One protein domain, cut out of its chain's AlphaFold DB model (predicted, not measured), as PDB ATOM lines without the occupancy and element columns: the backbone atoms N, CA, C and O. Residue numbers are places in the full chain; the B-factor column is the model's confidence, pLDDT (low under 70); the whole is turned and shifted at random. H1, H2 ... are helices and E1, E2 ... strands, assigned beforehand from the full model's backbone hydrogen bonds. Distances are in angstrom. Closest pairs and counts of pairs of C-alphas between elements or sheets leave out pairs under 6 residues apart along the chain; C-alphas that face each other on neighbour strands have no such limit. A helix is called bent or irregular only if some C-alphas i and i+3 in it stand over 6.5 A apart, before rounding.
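This is residues 63 to 137 of the 137 residues of the protein "DUF4976 domain-containing protein" of Flavivirga rizhaonensis (UniProt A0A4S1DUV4). A small antiparallel sheet of four strands has one helix, H1, running across one of its faces, and no named helix is on the opposite face. Two long loops lie toward opposite ends of the longest axis: residues 69 to 80, which join E1 to E2, and residues 104 to 117, which lead from E4 to H1. The printed part has 75 residues, with four named strands followed by one named helix, in the order E1, E2, E3, E4, H1; the sheet has that same strand order, and the class is mixed, helices and strands. It is compact, with a radius of gyration of the C-alphas of 12.2 A, and elongated, with spans of 38 by 22 by 21 A.

E1, residues 64 to 68, begins with C-alpha 64 at (26.390, -48.031, -2.804) and is 13.6 A long from first to last C-alpha. E2, residues 81 to 85, measures 13.8 A. E3, residues 89 to 93, measures 13.6 A, and E4, residues 99 to 103, measures 13.9 A. H1, residues 118 to 135, runs 25.5 A from C-alpha 118 at (35.181, -31.449, -18.132) to C-alpha 135 at (37.965, -49.320, -0.149). It is irregular, with C-alphas 119 and 122 7.5 A apart, and has a kink of 25 degrees near residue 125.

The four strands form a meander, each strand the antiparallel neighbour of the one before. The hairpin E1 and E2 has N 66 and O 83 2.8 A apart, within hydrogen-bond range, and an angle of 160 degrees between directions. In the hairpin E2 and E3, at 170 degrees, N 84 and O 91 are within range at 2.9 A. In the hairpin E3 and E4, at 173 degrees, N 92 and O 100 are within range at 2.9 A. E1 and E4 are the edge strands and are apart. H1 is on the sheet at a height over the sheet of 8.9 A, and runs across the strands, at 71 degrees to E2 on the local plane. It lies over E2, E3 and, only just, E4, on which 3 of its C-alphas fall. Its closest C-alphas to E2 are those of Met 131 and Val 84, 6.2 A, and to E3 those of Leu 127 and Tyr 91, 6.5 A. In H1, 12 of 14 O i to N i+4 pairs are within hydrogen-bond range.

The two C-alphas farthest apart are those of Lys 73 and Lys 106, 37.8 A. The printed part has no cut and ends at Ile 137, the chain's last residue. The links E1 to E2, 12 residues, and E4 to H1, 14 residues, are long; those from E2 to E3 and from E3 to E4 are tight. The mean pLDDT of the printed part is 93.6, and no printed residue is under 70.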
ATOM      1  N   VAL A  63      26.745 -43.487  -0.919       87.38
ATOM      2  CA  VAL A  63      26.965 -44.343  -2.091       87.38
ATOM      3  C   VAL A  63      26.872 -45.840  -1.802       87.38
ATOM      4  O   VAL A  63      27.405 -46.361  -0.829       87.38
ATOM      5  N   ALA A  64      26.303 -46.579  -2.751       87.31
ATOM      6  CA  ALA A  64      26.390 -48.031  -2.804       87.31
ATOM      7  C   ALA A  64      27.631 -48.475  -3.597       87.31
ATOM      8  O   ALA A  64      27.754 -48.166  -4.785       87.31
ATOM      9  N   LEU A  65      28.534 -49.235  -2.965       89.38
ATOM     10  CA  LEU A  65      29.700 -49.847  -3.616       89.38
ATOM     11  C   LEU A  65      29.325 -51.188  -4.270       89.38
ATOM     12  O   LEU A  65      28.598 -51.995  -3.704       89.38
ATOM     13  N   THR A  66      29.867 -51.472  -5.450       90.75
ATOM     14  CA  THR A  66      29.802 -52.782  -6.113       90.75
ATOM     15  C   THR A  66      31.190 -53.168  -6.605       90.75
ATOM     16  O   THR A  66      31.936 -52.322  -7.099       90.75
ATOM     17  N   VAL A  67      31.540 -54.449  -6.482       90.88
ATOM     18  CA  VAL A  67      32.827 -54.998  -6.926       90.88
ATOM     19  C   VAL A  67      32.588 -56.075  -7.973       90.88
ATOM     20  O   VAL A  67      31.815 -57.003  -7.744       90.88
ATOM     21  N   VAL A  68      33.312 -56.000  -9.086       91.06
ATOM     22  CA  VAL A  68      33.447 -57.100 -10.045       91.06
ATOM     23  C   VAL A  68      34.911 -57.508 -10.075       91.06
ATOM     24  O   VAL A  68      35.796 -56.663 -10.230       91.06
ATOM     25  N   ARG A  69      35.182 -58.807  -9.901       91.06
ATOM     26  CA  ARG A  69      36.560 -59.301  -9.919       91.06
ATOM     27  C   ARG A  69      37.186 -59.079 -11.294       91.06
ATOM     28  O   ARG A  69      36.697 -59.609 -12.285       91.06
ATOM     29  N   GLY A  70      38.265 -58.298 -11.325       87.75
ATOM     30  CA  GLY A  70      39.096 -58.079 -12.508       87.75
ATOM     31  C   GLY A  70      40.137 -59.186 -12.632       87.75
ATOM     32  O   GLY A  70      40.182 -59.897 -13.633       87.75
ATOM     33  N   ASN A  71      40.916 -59.392 -11.569       88.56
ATOM     34  CA  ASN A  71      41.842 -60.509 -11.440       88.56
ATOM     35  C   ASN A  71      41.324 -61.536 -10.422       88.56
ATOM     36  O   ASN A  71      41.376 -61.322  -9.211       88.56
ATOM     37  N   PHE A  72      40.882 -62.700 -10.908       87.94
ATOM     38  CA  PHE A  72      40.387 -63.791 -10.059       87.94
ATOM     39  C   PHE A  72      41.457 -64.428  -9.165       87.94
ATOM     40  O   PHE A  72      41.103 -65.120  -8.210       87.94
ATOM     41  N   LYS A  73      42.742 -64.207  -9.454       92.31
ATOM     42  CA  LYS A  73      43.862 -64.760  -8.681       92.31
ATOM     43  C   LYS A  73      44.384 -63.809  -7.604       92.31
ATOM     44  O   LYS A  73      45.246 -64.211  -6.832       92.31
ATOM     45  N   SER A  74      43.873 -62.582  -7.541       89.81
ATOM     46  CA  SER A  74      44.383 -61.537  -6.656       89.81
ATOM     47  C   SER A  74      43.303 -60.981  -5.740       89.81
ATOM     48  O   SER A  74      42.115 -60.986  -6.069       89.81
ATOM     49  N   ASN A  75      43.739 -60.504  -4.576       86.94
ATOM     50  CA  ASN A  75      42.917 -59.755  -3.629       86.94
ATOM     51  C   ASN A  75      43.308 -58.269  -3.577       86.94
ATOM     52  O   ASN A  75      42.724 -57.527  -2.793       86.94
ATOM     53  N   GLU A  76      44.269 -57.837  -4.400       90.25
ATOM     54  CA  GLU A  76      44.708 -56.446  -4.464       90.25
ATOM     55  C   GLU A  76      43.579 -55.545  -4.962       90.25
ATOM     56  O   GLU A  76      42.957 -55.819  -5.993       90.25
ATOM     57  N   VAL A  77      43.332 -54.447  -4.243       89.25
ATOM     58  CA  VAL A  77      42.240 -53.500  -4.534       89.25
ATOM     59  C   VAL A  77      42.392 -52.916  -5.942       89.25
ATOM     60  O   VAL A  77      41.446 -52.829  -6.729       89.25
ATOM     61  N   MET A  78      43.619 -52.571  -6.320       88.88
ATOM     62  CA  MET A  78      43.904 -51.969  -7.623       88.88
ATOM     63  C   MET A  78      43.713 -52.938  -8.799       88.88
ATOM     64  O   MET A  78      43.569 -52.484  -9.930       88.88
ATOM     65  N   GLU A  79      43.621 -54.247  -8.550       93.62
ATOM     66  CA  GLU A  79      43.464 -55.274  -9.588       93.62
ATOM     67  C   GLU A  79      42.003 -55.705  -9.830       93.62
ATOM     68  O   GLU A  79      41.734 -56.664 -10.558       93.62
ATOM     69  N   GLN A  80      41.036 -55.017  -9.219       94.44
ATOM     70  CA  GLN A  80      39.606 -55.313  -9.388       94.44
ATOM     71  C   GLN A  80      38.892 -54.245 -10.223       94.44
ATOM     72  O   GLN A  80      39.520 -53.335 -10.752       94.44
ATOM     73  N   SER A  81      37.577 -54.349 -10.400       95.25
ATOM     74  CA  SER A  81      36.753 -53.267 -10.956       95.25
ATOM     75  C   SER A  81      35.685 -52.872  -9.943       95.25
ATOM     76  O   SER A  81      35.129 -53.736  -9.260       95.25
ATOM     77  N   TYR A  82      35.402 -51.576  -9.847       95.75
ATOM     78  CA  TYR A  82      34.492 -51.025  -8.849       95.75
ATOM     79  C   TYR A  82      33.467 -50.099  -9.478       95.75
ATOM     80  O   TYR A  82      33.762 -49.397 -10.442       95.75
ATOM     81  N   SER A  83      32.287 -50.058  -8.873       96.00
ATOM     82  CA  SER A  83      31.261 -49.057  -9.133       96.00
ATOM     83  C   SER A  83      30.810 -48.455  -7.810       96.00
ATOM     84  O   SER A  83      30.613 -49.193  -6.849       96.00
ATOM     85  N   VAL A  84      30.606 -47.143  -7.768       94.25
ATOM     86  CA  VAL A  84      29.855 -46.469  -6.703       94.25
ATOM     87  C   VAL A  84      28.635 -45.793  -7.307       94.25
ATOM     88  O   VAL A  84      28.728 -45.181  -8.372       94.25
ATOM     89  N   ARG A  85      27.487 -45.921  -6.648       93.19
ATOM     90  CA  ARG A  85      26.241 -45.273  -7.061       93.19
ATOM     91  C   ARG A  85      25.717 -44.407  -5.929       93.19
ATOM     92  O   ARG A  85      25.407 -44.945  -4.873       93.19
ATOM     93  N   SER A  86      25.634 -43.103  -6.165       91.75
ATOM     94  CA  SER A  86      24.897 -42.177  -5.305       91.75
ATOM     95  C   SER A  86      23.417 -42.162  -5.691       91.75
ATOM     96  O   SER A  86      22.985 -42.918  -6.565       91.75
ATOM     97  N   GLU A  87      22.634 -41.281  -5.071       88.62
ATOM     98  CA  GLU A  87      21.231 -41.072  -5.448       88.62
ATOM     99  C   GLU A  87      21.066 -40.694  -6.931       88.62
ATOM    100  O   GLU A  87      20.110 -41.126  -7.572       88.62
ATOM    101  N   THR A  88      22.012 -39.932  -7.492       93.00
ATOM    102  CA  THR A  88      21.859 -39.291  -8.811       93.00
ATOM    103  C   THR A  88      22.934 -39.655  -9.830       93.00
ATOM    104  O   THR A  88      22.730 -39.436 -11.019       93.00
ATOM    105  N   TYR A  89      24.061 -40.243  -9.418       96.62
ATOM    106  CA  TYR A  89      25.150 -40.598 -10.332       96.62
ATOM    107  C   TYR A  89      25.691 -41.998 -10.069       96.62
ATOM    108  O   TYR A  89      25.788 -42.454  -8.929       96.62
ATOM    109  N   ARG A  90      26.172 -42.642 -11.132       97.75
ATOM    110  CA  ARG A  90      27.013 -43.837 -11.044       97.75
ATOM    111  C   ARG A  90      28.393 -43.542 -11.601       97.75
ATOM    112  O   ARG A  90      28.514 -43.037 -12.710       97.75
ATOM    113  N   TYR A  91      29.426 -43.919 -10.856       98.12
ATOM    114  CA  TYR A  91      30.814 -43.894 -11.303       98.12
ATOM    115  C   TYR A  91      31.403 -45.306 -11.302       98.12
ATOM    116  O   TYR A  91      31.270 -46.030 -10.315       98.12
ATOM    117  N   ILE A  92      32.078 -45.684 -12.388       98.12
ATOM    118  CA  ILE A  92      32.701 -46.998 -12.580       98.12
ATOM    119  C   ILE A  92      34.185 -46.813 -12.893       98.12
ATOM    120  O   ILE A  92      34.553 -45.997 -13.737       98.12
ATOM    121  N   ARG A  93      35.036 -47.615 -12.247       97.12
ATOM    122  CA  ARG A  93      36.462 -47.743 -12.560       97.12
ATOM    123  C   ARG A  93      36.810 -49.194 -12.855       97.12
ATOM    124  O   ARG A  93      36.774 -50.053 -11.968       97.12
ATOM    125  N   TYR A  94      37.239 -49.454 -14.080       95.62
ATOM    126  CA  TYR A  94      37.706 -50.767 -14.500       95.62
ATOM    127  C   TYR A  94      39.153 -51.030 -14.084       95.62
ATOM    128  O   TYR A  94      39.950 -50.110 -13.901       95.62
ATOM    129  N   VAL A  95      39.512 -52.311 -13.996       94.56
ATOM    130  CA  VAL A  95      40.890 -52.764 -13.725       94.56
ATOM    131  C   VAL A  95      41.908 -52.232 -14.742       94.56
ATOM    132  O   VAL A  95      43.058 -51.982 -14.405       94.56
ATOM    133  N   ASN A  96      41.488 -52.007 -15.988       93.44
ATOM    134  CA  ASN A  96      42.339 -51.465 -17.051       93.44
ATOM    135  C   ASN A  96      42.472 -49.929 -17.011       93.44
ATOM    136  O   ASN A  96      43.001 -49.344 -17.953       93.44
ATOM    137  N   GLY A  97      41.950 -49.274 -15.970       92.81
ATOM    138  CA  GLY A  97      41.996 -47.824 -15.800       92.81
ATOM    139  C   GLY A  97      40.950 -47.042 -16.595       92.81
ATOM    140  O   GLY A  97      40.911 -45.822 -16.478       92.81
ATOM    141  N   LYS A  98      40.088 -47.699 -17.385       96.25
ATOM    142  CA  LYS A  98      38.946 -47.019 -18.010       96.25
ATOM    143  C   LYS A  98      37.927 -46.606 -16.951       96.25
ATOM    144  O   LYS A  98      37.730 -47.302 -15.953       96.25
ATOM    145  N   GLU A  99      37.260 -45.494 -17.218       97.88
ATOM    146  CA  GLU A  99      36.289 -44.885 -16.317       97.88
ATOM    147  C   GLU A  99      34.967 -44.634 -17.037       97.88
ATOM    148  O   GLU A  99      34.952 -44.279 -18.222       97.88
ATOM    149  N   GLU A 100      33.871 -44.761 -16.298       98.44
ATOM    150  CA  GLU A 100      32.539 -44.366 -16.747       98.44
ATOM    151  C   GLU A 100      31.843 -43.527 -15.682       98.44
ATOM    152  O   GLU A 100      32.046 -43.726 -14.482       98.44
ATOM    153  N   LEU A 101      31.042 -42.565 -16.128       98.56
ATOM    154  CA  LEU A 101      30.225 -41.723 -15.267       98.56
ATOM    155  C   LEU A 101      28.872 -41.510 -15.938       98.56
ATOM    156  O   LEU A 101      28.836 -41.036 -17.068       98.56
ATOM    157  N   TYR A 102      27.793 -41.785 -15.216       98.31
ATOM    158  CA  TYR A 102      26.425 -41.621 -15.700       98.31
ATOM    159  C   TYR A 102      25.625 -40.747 -14.736       98.31
ATOM    160  O   TYR A 102      25.712 -40.929 -13.520       98.31
ATOM    161  N   ASP A 103      24.858 -39.807 -15.285       97.50
ATOM    162  CA  ASP A 103      23.840 -39.029 -14.571       97.50
ATOM    163  C   ASP A 103      22.529 -39.816 -14.638       97.50
ATOM    164  O   ASP A 103      21.880 -39.856 -15.678       97.50
ATOM    165  N   ASN A 104      22.144 -40.481 -13.553       94.19
ATOM    166  CA  ASN A 104      20.978 -41.361 -13.548       94.19
ATOM    167  C   ASN A 104      19.638 -40.611 -13.547       94.19
ATOM    168  O   ASN A 104      18.613 -41.237 -13.817       94.19
ATOM    169  N   GLU A 105      19.624 -39.306 -13.261       93.81
ATOM    170  CA  GLU A 105      18.410 -38.489 -13.368       93.81
ATOM    171  C   GLU A 105      18.105 -38.152 -14.830       93.81
ATOM    172  O   GLU A 105      16.947 -38.186 -15.249       93.81
ATOM    173  N   LYS A 106      19.142 -37.835 -15.616       95.19
ATOM    174  CA  LYS A 106      18.997 -37.480 -17.038       95.19
ATOM    175  C   LYS A 106      19.107 -38.673 -17.980       95.19
ATOM    176  O   LYS A 106      18.503 -38.665 -19.049       95.19
ATOM    177  N   ASP A 107      19.873 -39.676 -17.579       95.88
ATOM    178  CA  ASP A 107      20.184 -40.879 -18.340       95.88
ATOM    179  C   ASP A 107      19.932 -42.128 -17.470       95.88
ATOM    180  O   ASP A 107      20.860 -42.783 -16.979       95.88
ATOM    181  N   PRO A 108      18.650 -42.472 -17.231       92.62
ATOM    182  CA  PRO A 108      18.275 -43.591 -16.364       92.62
ATOM    183  C   PRO A 108      18.739 -44.953 -16.897       92.62
ATOM    184  O   PRO A 108      18.776 -45.921 -16.135       92.62
ATOM    185  N   TYR A 109      19.089 -45.035 -18.184       92.69
ATOM    186  CA  TYR A 109      19.551 -46.252 -18.850       92.69
ATOM    187  C   TYR A 109      21.070 -46.301 -19.064       92.69
ATOM    188  O   TYR A 109      21.553 -47.312 -19.571       92.69
ATOM    189  N   GLU A 110      21.805 -45.269 -18.636       95.06
ATOM    190  CA  GLU A 110      23.274 -45.232 -18.623       95.06
ATOM    191  C   GLU A 110      23.892 -45.425 -20.022       95.06
ATOM    192  O   GLU A 110      24.782 -46.250 -20.229       95.06
ATOM    193  N   TRP A 111      23.384 -44.693 -21.015       96.75
ATOM    194  CA  TRP A 111      23.859 -44.730 -22.399       96.75
ATOM    195  C   TRP A 111      24.960 -43.713 -22.706       96.75
ATOM    196  O   TRP A 111      25.771 -43.961 -23.601       96.75
ATOM    197  N   ASP A 112      25.001 -42.583 -21.999       97.50
ATOM    198  CA  ASP A 112      25.949 -41.499 -22.261       97.50
ATOM    199  C   ASP A 112      27.045 -41.436 -21.192       97.50
ATOM    200  O   ASP A 112      26.828 -41.022 -20.052       97.50
ATOM    201  N   ASN A 113      28.259 -41.846 -21.565       98.19
ATOM    202  CA  ASN A 113      29.399 -41.834 -20.656       98.19
ATOM    203  C   ASN A 113      30.015 -40.425 -20.536       98.19
ATOM    204  O   ASN A 113      30.765 -39.961 -21.400       98.19
ATOM    205  N   LEU A 114      29.810 -39.803 -19.376       98.19
ATOM    206  CA  LEU A 114      30.260 -38.455 -19.028       98.19
ATOM    207  C   LEU A 114      31.676 -38.401 -18.423       98.19
ATOM    208  O   LEU A 114      32.142 -37.324 -18.044       98.19
ATOM    209  N   ALA A 115      32.399 -39.522 -18.307       97.38
ATOM    210  CA  ALA A 115      33.674 -39.580 -17.573       97.38
ATOM    211  C   ALA A 115      34.773 -38.664 -18.140       97.38
ATOM    212  O   ALA A 115      35.675 -38.242 -17.402       97.38
ATOM    213  N   SER A 116      34.697 -38.359 -19.439       96.88
ATOM    214  CA  SER A 116      35.628 -37.464 -20.135       96.88
ATOM    215  C   SER A 116      35.135 -36.013 -20.217       96.88
ATOM    216  O   SER A 116      35.888 -35.138 -20.650       96.88
ATOM    217  N   ASP A 117      33.903 -35.726 -19.787       97.00
ATOM    218  CA  ASP A 117      33.358 -34.372 -19.817       97.00
ATOM    219  C   ASP A 117      33.946 -33.518 -18.685       97.00
ATOM    220  O   ASP A 117      33.794 -33.789 -17.489       97.00
ATOM    221  N   LYS A 118      34.589 -32.411 -19.067       96.25
ATOM    222  CA  LYS A 118      35.181 -31.449 -18.132       96.25
ATOM    223  C   LYS A 118      34.145 -30.847 -17.181       96.25
ATOM    224  O   LYS A 118      34.501 -30.565 -16.033       96.25
ATOM    225  N   LYS A 119      32.886 -30.684 -17.612       97.19
ATOM    226  CA  LYS A 119      31.808 -30.135 -16.769       97.19
ATOM    227  C   LYS A 119      31.512 -31.031 -15.564       97.19
ATOM    228  O   LYS A 119      31.242 -30.523 -14.480       97.19
ATOM    229  N   HIS A 120      31.664 -32.343 -15.726       97.56
ATOM    230  CA  HIS A 120      31.387 -33.344 -14.695       97.56
ATOM    231  C   HIS A 120      32.634 -33.748 -13.888       97.56
ATOM    232  O   HIS A 120      32.571 -34.595 -12.996       97.56
ATOM    233  N   SER A 121      33.780 -33.103 -14.125       96.12
ATOM    234  CA  SER A 121      35.038 -33.425 -13.434       96.12
ATOM    235  C   SER A 121      34.948 -33.321 -11.906       96.12
ATOM    236  O   SER A 121      35.576 -34.112 -11.203       96.12
ATOM    237  N   LYS A 122      34.155 -32.377 -11.378       97.56
ATOM    238  CA  LYS A 122      33.969 -32.201  -9.930       97.56
ATOM    239  C   LYS A 122      33.211 -33.375  -9.307       97.56
ATOM    240  O   LYS A 122      33.673 -33.911  -8.303       97.56
ATOM    241  N   ILE A 123      32.089 -33.786  -9.905       96.50
ATOM    242  CA  ILE A 123      31.297 -34.914  -9.396       96.50
ATOM    243  C   ILE A 123      32.061 -36.233  -9.556       96.50
ATOM    244  O   ILE A 123      32.119 -37.009  -8.606       96.50
ATOM    245  N   LYS A 124      32.773 -36.428 -10.679       97.38
ATOM    246  CA  LYS A 124      33.642 -37.598 -10.881       97.38
ATOM    247  C   LYS A 124      34.677 -37.728  -9.765       97.38
ATOM    248  O   LYS A 124      34.789 -38.782  -9.149       97.38
ATOM    249  N   LYS A 125      35.398 -36.641  -9.469       97.19
ATOM    250  CA  LYS A 125      36.409 -36.616  -8.399       97.19
ATOM    251  C   LYS A 125      35.812 -36.899  -7.025       97.19
ATOM    252  O   LYS A 125      36.431 -37.600  -6.235       97.19
ATOM    253  N   ASN A 126      34.625 -36.370  -6.734       96.12
ATOM    254  CA  ASN A 126      33.964 -36.633  -5.462       96.12
ATOM    255  C   ASN A 126      33.583 -38.117  -5.317       96.12
ATOM    256  O   ASN A 126      33.909 -38.726  -4.304       96.12
ATOM    257  N   LEU A 127      32.992 -38.729  -6.346       96.50
ATOM    258  CA  LEU A 127      32.655 -40.157  -6.320       96.50
ATOM    259  C   LEU A 127      33.900 -41.053  -6.279       96.50
ATOM    260  O   LEU A 127      33.904 -42.065  -5.582       96.50
ATOM    261  N   GLN A 128      34.986 -40.665  -6.953       95.56
ATOM    262  CA  GLN A 128      36.291 -41.324  -6.820       95.56
ATOM    263  C   GLN A 128      36.796 -41.307  -5.372       95.56
ATOM    264  O   GLN A 128      37.254 -42.329  -4.869       95.56
ATOM    265  N   GLN A 129      36.683 -40.170  -4.681       94.62
ATOM    266  CA  GLN A 129      37.073 -40.061  -3.273       94.62
ATOM    267  C   GLN A 129      36.213 -40.957  -2.375       94.62
ATOM    268  O   GLN A 129      36.758 -41.668  -1.534       94.62
ATOM    269  N   GLN A 130      34.895 -40.985  -2.586       92.44
ATOM    270  CA  GLN A 130      33.991 -41.856  -1.827       92.44
ATOM    271  C   GLN A 130      34.266 -43.348  -2.080       92.44
ATOM    272  O   GLN A 130      34.224 -44.162  -1.153       92.44
ATOM    273  N   MET A 131      34.602 -43.716  -3.323       92.75
ATOM    274  CA  MET A 131      35.046 -45.068  -3.669       92.75
ATOM    275  C   MET A 131      36.316 -45.440  -2.901       92.75
ATOM    276  O   MET A 131      36.346 -46.484  -2.256       92.75
ATOM    277  N   ASN A 132      37.336 -44.582  -2.929       91.81
ATOM    278  CA  ASN A 132      38.602 -44.821  -2.235       91.81
ATOM    279  C   ASN A 132      38.402 -44.959  -0.719       91.81
ATOM    280  O   ASN A 132      38.881 -45.920  -0.121       91.81
ATOM    281  N   GLN A 133      37.583 -44.088  -0.122       88.62
ATOM    282  CA  GLN A 133      37.212 -44.176   1.289       88.62
ATOM    283  C   GLN A 133      36.524 -45.510   1.621       88.62
ATOM    284  O   GLN A 133      36.876 -46.152   2.605       88.62
ATOM    285  N   SER A 134      35.594 -45.970   0.776       85.12
ATOM    286  CA  SER A 134      34.907 -47.260   0.956       85.12
ATOM    287  C   SER A 134      35.852 -48.462   0.831       85.12
ATOM    288  O   SER A 134      35.607 -49.519   1.414       85.12
ATOM    289  N   LEU A 135      36.929 -48.310   0.059       86.38
ATOM    290  CA  LEU A 135      37.965 -49.320  -0.149       86.38
ATOM    291  C   LEU A 135      39.114 -49.222   0.870       86.38
ATOM    292  O   LEU A 135      39.951 -50.123   0.904       86.38
ATOM    293  N   ASN A 136      39.116 -48.195   1.726       84.50
ATOM    294  CA  ASN A 136      40.187 -47.860   2.669       84.50
ATOM    295  C   ASN A 136      41.557 -47.652   1.992       84.50
ATOM    296  O   ASN A 136      42.566 -48.163   2.484       84.50
ATOM    297  N   ILE A 137      41.584 -46.924   0.868       79.31
ATOM    298  CA  ILE A 137      42.805 -46.554   0.123       79.31
ATOM    299  C   ILE A 137      42.917 -45.050  -0.120       79.31
ATOM    300  O   ILE A 137      41.877 -44.355  -0.071       79.31
TER     301      ILE A 137